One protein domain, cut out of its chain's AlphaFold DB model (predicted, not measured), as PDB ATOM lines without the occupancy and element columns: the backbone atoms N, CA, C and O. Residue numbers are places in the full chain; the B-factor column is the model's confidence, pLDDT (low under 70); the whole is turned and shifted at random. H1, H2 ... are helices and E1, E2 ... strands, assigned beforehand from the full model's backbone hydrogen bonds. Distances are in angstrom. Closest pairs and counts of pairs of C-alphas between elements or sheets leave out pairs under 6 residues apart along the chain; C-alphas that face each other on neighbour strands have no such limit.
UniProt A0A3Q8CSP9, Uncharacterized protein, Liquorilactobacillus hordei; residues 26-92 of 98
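AT A GLANCE: This is residues 26 to 92 of the 98 residues of an uncharacterized protein of Liquorilactobacillus hordei (UniProt A0A3Q8CSP9). A small twisted sheet of three parallel strands has two helices over one face and the other face bare, making two layers. H2 lies along the strands over E2 and E3, and H1 sits toward the end where E1 and E2 begin, touching H2 at a steep tilt. The printed part has 67 residues, with two named helices and three named strands that follow each other along the chain as E1, H1, E2, H2, E3; the sheet's order is E1 E2 E3, all parallel, and the class is mixed, helices and strands. The whole is compact, with a radius of gyration of the C-alphas of 11.7 A and spans of 36 by 25 by 18 A.

HOW THE PARTS SIT: E1, residues 30 to 33, and E2, residues 56 to 63, are parallel neighbours at 29 degrees, with N 31 and O 56 3.0 A apart, within hydrogen-bond range. E1, H1, residues 42 to 52, and E2 form a strand-helix-strand unit, two parallel neighbour strands with a helix between, with a right-handed crossover. H1 is near E1 and E2. H2, residues 72 to 81, touches H1, the closest C-alphas being those of Gln 42 and Asn 78, 4.4 A apart; they run the same way at a steep tilt of 61 degrees. H2 is on the sheet at a height of 8.5 A, at 10 degrees to E2 on the local plane. E2, H2 and E3, residues 85 to 91, form a second right-handed unit; N 57 and O 85 are 2.8 A apart. In H1 and H2 every O i to N i+4 pair is within hydrogen-bond range.

IN THESE COORDINATES: E1 starts at C-alpha 30, (210.037, 223.213, 139.621). H1 measures 15.0 A, E2 21.0 A, H2 14.2 A and E3 19.9 A, which ends at C-alpha 91, (201.348, 220.677, 124.510).

THE WHOLE: The C-alphas of Asn 51 and Ser 65, the two farthest apart, are 36.9 A apart. The printed part has no cut and no long link; no printed residue is under 70 in pLDDT.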
ATOM      1  N   ALA A  26     204.573 219.878 150.074       80.62
ATOM      2  CA  ALA A  26     204.920 219.611 148.684       80.62
ATOM      3  C   ALA A  26     206.181 220.403 148.300       80.62
ATOM      4  O   ALA A  26     206.312 221.583 148.627       80.62
ATOM      5  N   ARG A  27     207.120 219.750 147.608       86.06
ATOM      6  CA  ARG A  27     208.334 220.408 147.115       86.06
ATOM      7  C   ARG A  27     207.978 221.383 145.997       86.06
ATOM      8  O   ARG A  27     207.325 221.002 145.033       86.06
ATOM      9  N   THR A  28     208.494 222.603 146.084       89.69
ATOM     10  CA  THR A  28     208.366 223.664 145.072       89.69
ATOM     11  C   THR A  28     209.599 223.727 144.171       89.69
ATOM     12  O   THR A  28     210.087 224.792 143.824       89.69
ATOM     13  N   ASP A  29     210.154 222.574 143.802       94.94
ATOM     14  CA  ASP A  29     211.457 222.521 143.128       94.94
ATOM     15  C   ASP A  29     211.400 222.880 141.637       94.94
ATOM     16  O   ASP A  29     212.443 223.143 141.033       94.94
ATOM     17  N   MET A  30     210.213 222.886 141.031       95.25
ATOM     18  CA  MET A  30     210.037 223.213 139.621       95.25
ATOM     19  C   MET A  30     208.827 224.117 139.401       95.25
ATOM     20  O   MET A  30     207.794 223.952 140.044       95.25
ATOM     21  N   LEU A  31     208.973 225.037 138.455       94.69
ATOM     22  CA  LEU A  31     207.915 225.888 137.922       94.69
ATOM     23  C   LEU A  31     207.666 225.520 136.449       94.69
ATOM     24  O   LEU A  31     208.624 225.266 135.719       94.69
ATOM     25  N   ASP A  32     206.420 225.527 135.984       96.44
ATOM     26  CA  ASP A  32     206.106 225.541 134.551       96.44
ATOM     27  C   ASP A  32     205.495 226.885 134.133       96.44
ATOM     28  O   ASP A  32     204.799 227.536 134.912       96.44
ATOM     29  N   ILE A  33     205.814 227.331 132.916       97.38
ATOM     30  CA  ILE A  33     205.298 228.582 132.351       97.38
ATOM     31  C   ILE A  33     204.947 228.438 130.873       97.38
ATOM     32  O   ILE A  33     205.506 227.625 130.133       97.38
ATOM     33  N   SER A  34     204.055 229.311 130.421       97.44
ATOM     34  CA  SER A  34     203.556 229.389 129.054       97.44
ATOM     35  C   SER A  34     203.248 230.835 128.658       97.44
ATOM     36  O   SER A  34     203.362 231.753 129.470       97.44
ATOM     37  N   GLY A  35     202.768 231.036 127.428       95.25
ATOM     38  CA  GLY A  35     202.261 232.334 126.971       95.25
ATOM     39  C   GLY A  35     201.030 232.864 127.717       95.25
ATOM     40  O   GLY A  35     200.633 233.994 127.461       95.25
ATOM     41  N   ASN A  36     200.446 232.088 128.637       95.50
ATOM     42  CA  ASN A  36     199.344 232.537 129.496       95.50
ATOM     43  C   ASN A  36     199.833 233.188 130.801       95.50
ATOM     44  O   ASN A  36     199.025 233.702 131.570       95.50
ATOM     45  N   ASN A  37     201.136 233.139 131.081       94.75
ATOM     46  CA  ASN A  37     201.731 233.772 132.249       94.75
ATOM     47  C   ASN A  37     202.226 235.178 131.890       94.75
ATOM     48  O   ASN A  37     202.624 235.438 130.754       94.75
ATOM     49  N   THR A  38     202.262 236.075 132.878       90.69
ATOM     50  CA  THR A  38     202.978 237.347 132.736       90.69
ATOM     51  C   THR A  38     204.427 237.079 132.335       90.69
ATOM     52  O   THR A  38     205.061 236.164 132.864       90.69
ATOM     53  N   THR A  39     204.962 237.881 131.413       88.81
ATOM     54  CA  THR A  39     206.367 237.800 131.007       88.81
ATOM     55  C   THR A  39     207.281 237.963 132.219       88.81
ATOM     56  O   THR A  39     207.258 239.004 132.870       88.81
ATOM     57  N   LEU A  40     208.103 236.947 132.493       96.00
ATOM     58  CA  LEU A  40     209.061 236.948 133.597       96.00
ATOM     59  C   LEU A  40     210.447 237.409 133.127       96.00
ATOM     60  O   LEU A  40     211.014 236.898 132.152       96.00
ATOM     61  N   SER A  41     211.007 238.372 133.849       97.56
ATOM     62  CA  SER A  41     212.384 238.840 133.699       97.56
ATOM     63  C   SER A  41     213.382 237.894 134.384       97.56
ATOM     64  O   SER A  41     213.015 237.035 135.186       97.56
ATOM     65  N   GLN A  42     214.680 238.065 134.121       98.38
ATOM     66  CA  GLN A  42     215.734 237.334 134.841       98.38
ATOM     67  C   GLN A  42     215.692 237.589 136.362       98.38
ATOM     68  O   GLN A  42     215.937 236.673 137.153       98.38
ATOM     69  N   SER A  43     215.370 238.815 136.792       98.50
ATOM     70  CA  SER A  43     215.229 239.153 138.217       98.50
ATOM     71  C   SER A  43     214.048 238.438 138.871       98.50
ATOM     72  O   SER A  43     214.167 238.007 140.020       98.50
ATOM     73  N   ASP A  44     212.952 238.234 138.135       98.12
ATOM     74  CA  ASP A  44     211.811 237.460 138.632       98.12
ATOM     75  C   ASP A  44     212.221 236.003 138.860       98.12
ATOM     76  O   ASP A  44     212.010 235.466 139.945       98.12
ATOM     77  N   PHE A  45     212.916 235.383 137.899       98.25
ATOM     78  CA  PHE A  45     213.436 234.019 138.060       98.25
ATOM     79  C   PHE A  45     214.461 233.893 139.188       98.25
ATOM     80  O   PHE A  45     214.469 232.894 139.908       98.25
ATOM     81  N   THR A  46     215.301 234.909 139.383       98.44
ATOM     82  CA  THR A  46     216.257 234.942 140.499       98.44
ATOM     83  C   THR A  46     215.524 234.984 141.839       98.44
ATOM     84  O   THR A  46     215.887 234.260 142.767       98.44
ATOM     85  N   SER A  47     214.455 235.777 141.928       98.00
ATOM     86  CA  SER A  47     213.607 235.855 143.120       98.00
ATOM     87  C   SER A  47     212.869 234.540 143.368       98.00
ATOM     88  O   SER A  47     212.822 234.062 144.497       98.00
ATOM     89  N   ILE A  48     212.354 233.911 142.308       96.56
ATOM     90  CA  ILE A  48     211.714 232.593 142.357       96.56
ATOM     91  C   ILE A  48     212.681 231.532 142.911       96.56
ATOM     92  O   ILE A  48     212.330 230.798 143.836       96.56
ATOM     93  N   ARG A  49     213.924 231.504 142.417       97.25
ATOM     94  CA  ARG A  49     214.978 230.602 142.906       97.25
ATOM     95  C   ARG A  49     215.290 230.826 144.386       97.25
ATOM     96  O   ARG A  49     215.286 229.879 145.168       97.25
ATOM     97  N   ASN A  50     215.558 232.073 144.766       97.19
ATOM     98  CA  ASN A  50     216.080 232.398 146.095       97.19
ATOM     99  C   ASN A  50     215.004 232.366 147.189       97.19
ATOM    100  O   ASN A  50     215.297 231.960 148.309       97.19
ATOM    101  N   ASN A  51     213.771 232.772 146.872       96.00
ATOM    102  CA  ASN A  51     212.724 232.968 147.879       96.00
ATOM    103  C   ASN A  51     211.741 231.793 147.957       96.00
ATOM    104  O   ASN A  51     211.122 231.597 148.999       96.00
ATOM    105  N   TYR A  52     211.595 231.014 146.880       93.31
ATOM    106  CA  TYR A  52     210.628 229.909 146.807       93.31
ATOM    107  C   TYR A  52     211.285 228.537 146.611       93.31
ATOM    108  O   TYR A  52     210.588 227.526 146.530       93.31
ATOM    109  N   GLY A  53     212.620 228.482 146.546       93.75
ATOM    110  CA  GLY A  53     213.378 227.230 146.470       93.75
ATOM    111  C   GLY A  53     213.270 226.495 145.133       93.75
ATOM    112  O   GLY A  53     213.681 225.337 145.047       93.75
ATOM    113  N   VAL A  54     212.744 227.148 144.091       97.19
ATOM    114  CA  VAL A  54     212.649 226.574 142.743       97.19
ATOM    115  C   VAL A  54     214.050 226.356 142.177       97.19
ATOM    116  O   VAL A  54     214.920 227.220 142.262       97.19
ATOM    117  N   LYS A  55     214.264 225.192 141.567       97.62
ATOM    118  CA  LYS A  55     215.550 224.754 141.005       97.62
ATOM    119  C   LYS A  55     215.504 224.642 139.486       97.62
ATOM    120  O   LYS A  55     216.539 224.777 138.837       97.62
ATOM    121  N   ALA A  56     214.323 224.403 138.922       98.00
ATOM    122  CA  ALA A  56     214.130 224.233 137.490       98.00
ATOM    123  C   ALA A  56     212.888 224.973 136.976       98.00
ATOM    124  O   ALA A  56     211.915 225.156 137.709       98.00
ATOM    125  N   VAL A  57     212.897 225.347 135.696       98.00
ATOM    126  CA  VAL A  57     211.709 225.821 134.984       98.00
ATOM    127  C   VAL A  57     211.473 225.004 133.716       98.00
ATOM    128  O   VAL A  57     212.409 224.685 132.983       98.00
ATOM    129  N   THR A  58     210.211 224.689 133.441       98.31
ATOM    130  CA  THR A  58     209.779 224.046 132.198       98.31
ATOM    131  C   THR A  58     208.931 225.020 131.387       98.31
ATOM    132  O   THR A  58     207.917 225.522 131.859       98.31
ATOM    133  N   VAL A  59     209.364 225.329 130.168       98.19
ATOM    134  CA  VAL A  59     208.773 226.386 129.335       98.19
ATOM    135  C   VAL A  59     207.991 225.777 128.179       98.19
ATOM    136  O   VAL A  59     208.521 224.947 127.437       98.19
ATOM    137  N   LYS A  60     206.744 226.209 127.976       98.12
ATOM    138  CA  LYS A  60     205.956 225.814 126.803       98.12
ATOM    139  C   LYS A  60     206.618 226.342 125.545       98.12
ATOM    140  O   LYS A  60     206.715 227.552 125.372       98.12
ATOM    141  N   THR A  61     207.029 225.470 124.640       97.81
ATOM    142  CA  THR A  61     207.618 225.900 123.365       97.81
ATOM    143  C   THR A  61     206.581 225.897 122.251       97.81
ATOM    144  O   THR A  61     206.554 226.812 121.427       97.81
ATOM    145  N   SER A  62     205.677 224.917 122.255       97.62
ATOM    146  CA  SER A  62     204.677 224.738 121.202       97.62
ATOM    147  C   SER A  62     203.408 224.025 121.679       97.62
ATOM    148  O   SER A  62     203.353 223.469 122.776       97.62
ATOM    149  N   GLU A  63     202.367 224.071 120.849       97.50
ATOM    150  CA  GLU A  63     201.096 223.368 121.027       97.50
ATOM    151  C   GLU A  63     200.549 222.874 119.682       97.50
ATOM    152  O   GLU A  63     200.490 223.627 118.707       97.50
ATOM    153  N   GLY A  64     200.126 221.609 119.636       95.19
ATOM    154  CA  GLY A  64     199.631 220.978 118.413       95.19
ATOM    155  C   GLY A  64     200.611 221.096 117.238       95.19
ATOM    156  O   GLY A  64     201.821 221.018 117.401       95.19
ATOM    157  N   SER A  65     200.106 221.288 116.027       94.00
ATOM    158  CA  SER A  65     200.958 221.402 114.835       94.00
ATOM    159  C   SER A  65     201.247 222.841 114.405       94.00
ATOM    160  O   SER A  65     202.095 223.053 113.542       94.00
ATOM    161  N   THR A  66     200.552 223.832 114.971       94.31
ATOM    162  CA  THR A  66     200.516 225.195 114.414       94.31
ATOM    163  C   THR A  66     200.925 226.289 115.388       94.31
ATOM    164  O   THR A  66     201.246 227.392 114.948       94.31
ATOM    165  N   TYR A  67     200.930 226.025 116.694       96.56
ATOM    166  CA  TYR A  67     201.233 227.049 117.684       96.56
ATOM    167  C   TYR A  67     202.659 226.900 118.214       96.56
ATOM    168  O   TYR A  67     203.036 225.862 118.758       96.56
ATOM    169  N   ALA A  68     203.431 227.980 118.123       96.69
ATOM    170  CA  ALA A  68     204.710 228.147 118.802       96.69
ATOM    171  C   ALA A  68     204.677 229.457 119.591       96.69
ATOM    172  O   ALA A  68     204.300 230.503 119.056       96.69
ATOM    173  N   TRP A  69     205.068 229.416 120.864       95.81
ATOM    174  CA  TRP A  69     205.079 230.628 121.677       95.81
ATOM    175  C   TRP A  69     206.349 231.441 121.407       95.81
ATOM    176  O   TRP A  69     207.456 231.007 121.724       95.81
ATOM    177  N   SER A  70     206.196 232.654 120.872       96.00
ATOM    178  CA  SER A  70     207.320 233.547 120.547       96.00
ATOM    179  C   SER A  70     208.168 233.944 121.765       96.00
ATOM    180  O   SER A  70     209.367 234.182 121.625       96.00
ATOM    181  N   GLY A  71     207.578 233.968 122.965       96.12
ATOM    182  CA  GLY A  71     208.266 234.308 124.214       96.12
ATOM    183  C   GLY A  71     209.123 233.184 124.808       96.12
ATOM    184  O   GLY A  71     209.929 233.449 125.701       96.12
ATOM    185  N   ALA A  72     209.012 231.948 124.302       97.25
ATOM    186  CA  ALA A  72     209.663 230.783 124.906       97.25
ATOM    187  C   ALA A  72     211.192 230.927 124.973       97.25
ATOM    188  O   ALA A  72     211.798 230.662 126.011       97.25
ATOM    189  N   LYS A  73     211.823 231.413 123.893       97.12
ATOM    190  CA  LYS A  73     213.280 231.618 123.837       97.12
ATOM    191  C   LYS A  73     213.757 232.599 124.910       97.12
ATOM    192  O   LYS A  73     214.712 232.299 125.620       97.12
ATOM    193  N   GLY A  74     213.082 233.742 125.038       97.50
ATOM    194  CA  GLY A  74     213.436 234.768 126.023       97.50
ATOM    195  C   GLY A  74     213.257 234.271 127.456       97.50
ATOM    196  O   GLY A  74     214.130 234.480 128.294       97.50
ATOM    197  N   ALA A  75     212.178 233.534 127.723       97.62
ATOM    198  CA  ALA A  75     211.936 232.946 129.035       97.62
ATOM    199  C   ALA A  75     213.008 231.904 129.416       97.62
ATOM    200  O   ALA A  75     213.540 231.955 130.525       97.62
ATOM    201  N   ILE A  76     213.388 231.016 128.488       98.06
ATOM    202  CA  ILE A  76     214.467 230.033 128.696       98.06
ATOM    203  C   ILE A  76     215.803 230.737 128.960       98.06
ATOM    204  O   ILE A  76     216.528 230.351 129.878       98.06
ATOM    205  N   GLN A  77     216.128 231.780 128.190       98.31
ATOM    206  CA  GLN A  77     217.356 232.555 128.378       98.31
ATOM    207  C   GLN A  77     217.385 233.239 129.749       98.31
ATOM    208  O   GLN A  77     218.357 233.084 130.484       98.31
ATOM    209  N   ASN A  78     216.308 233.927 130.133       98.50
ATOM    210  CA  ASN A  78     216.207 234.597 131.430       98.50
ATOM    211  C   ASN A  78     216.321 233.613 132.601       98.50
ATOM    212  O   ASN A  78     217.037 233.890 133.561       98.50
ATOM    213  N   ALA A  79     215.656 232.457 132.524       98.25
ATOM    214  CA  ALA A  79     215.718 231.440 133.569       98.25
ATOM    215  C   ALA A  79     217.105 230.786 133.673       98.25
ATOM    216  O   ALA A  79     217.629 230.631 134.777       98.25
ATOM    217  N   THR A  80     217.734 230.478 132.533       98.38
ATOM    218  CA  THR A  80     219.107 229.945 132.493       98.38
ATOM    219  C   THR A  80     220.088 230.946 133.105       98.38
ATOM    220  O   THR A  80     220.876 230.589 133.977       98.38
ATOM    221  N   ASN A  81     219.990 232.226 132.731       98.56
ATOM    222  CA  ASN A  81     220.832 233.296 133.275       98.56
ATOM    223  C   ASN A  81     220.590 233.549 134.774       98.56
ATOM    224  O   ASN A  81     221.475 234.041 135.472       98.56
ATOM    225  N   ALA A  82     219.402 233.224 135.289       98.38
ATOM    226  CA  ALA A  82     219.090 233.267 136.717       98.38
ATOM    227  C   ALA A  82     219.637 232.055 137.501       98.38
ATOM    228  O   ALA A  82     219.507 232.017 138.728       98.38
ATOM    229  N   GLY A  83     220.248 231.079 136.817       98.19
ATOM    230  CA  GLY A  83     220.839 229.878 137.410       98.19
ATOM    231  C   GLY A  83     219.847 228.739 137.664       98.19
ATOM    232  O   GLY A  83     220.121 227.887 138.506       98.19
ATOM    233  N   LEU A  84     218.693 228.733 136.989       98.50
ATOM    234  CA  LEU A  84     217.736 227.621 137.025       98.50
ATOM    235  C   LEU A  84     218.056 226.596 135.927       98.50
ATOM    236  O   LEU A  84     218.455 226.968 134.824       98.50
ATOM    237  N   TYR A  85     217.804 225.312 136.193       98.38
ATOM    238  CA  TYR A  85     217.769 224.295 135.135       98.38
ATOM    239  C   TYR A  85     216.566 224.539 134.216       98.38
ATOM    240  O   TYR A  85     215.478 224.853 134.696       98.38
ATOM    241  N   THR A  86     216.736 224.392 132.904       98.12
ATOM    242  CA  THR A  86     215.688 224.713 131.928       98.12
ATOM    243  C   THR A  86     215.306 223.505 131.084       98.12
ATOM    244  O   THR A  86     216.160 222.817 130.534       98.12
ATOM    245  N   ASN A  87     213.999 223.272 130.962       97.12
ATOM    246  CA  ASN A  87     213.407 222.276 130.073       97.12
ATOM    247  C   ASN A  87     212.359 222.942 129.172       97.12
ATOM    248  O   ASN A  87     211.818 224.002 129.498       97.12
ATOM    249  N   GLY A  88     212.032 222.301 128.053       96.88
ATOM    250  CA  GLY A  88     210.928 222.698 127.180       96.88
ATOM    251  C   GLY A  88     209.829 221.639 127.153       96.88
ATOM    252  O   GLY A  88     210.128 220.452 127.281       96.88
ATOM    253  N   TYR A  89     208.575 222.048 126.946       98.25
ATOM    254  CA  TYR A  89     207.476 221.112 126.693       98.25
ATOM    255  C   TYR A  89     206.627 221.496 125.481       98.25
ATOM    256  O   TYR A  89     206.416 222.672 125.174       98.25
ATOM    257  N   HIS A  90     206.105 220.459 124.828       97.19
ATOM    258  CA  HIS A  90     205.104 220.550 123.778       97.19
ATOM    259  C   HIS A  90     203.731 220.175 124.343       97.19
ATOM    260  O   HIS A  90     203.573 219.093 124.910       97.19
ATOM    261  N   PHE A  91     202.725 221.033 124.176       97.00
ATOM    262  CA  PHE A  91     201.348 220.677 124.510       97.00
ATOM    263  C   PHE A  91     200.723 219.902 123.344       97.00
ATOM    264  O   PHE A  91     200.280 220.486 122.354       97.00
ATOM    265  N   ALA A  92     200.707 218.576 123.451       95.00
ATOM    266  CA  ALA A  92     200.214 217.722 122.380       95.00
ATOM    267  C   ALA A  92     198.705 217.903 122.140       95.00
ATOM    268  O   ALA A  92     197.895 217.923 123.068       95.00
TER     269      ALA A  92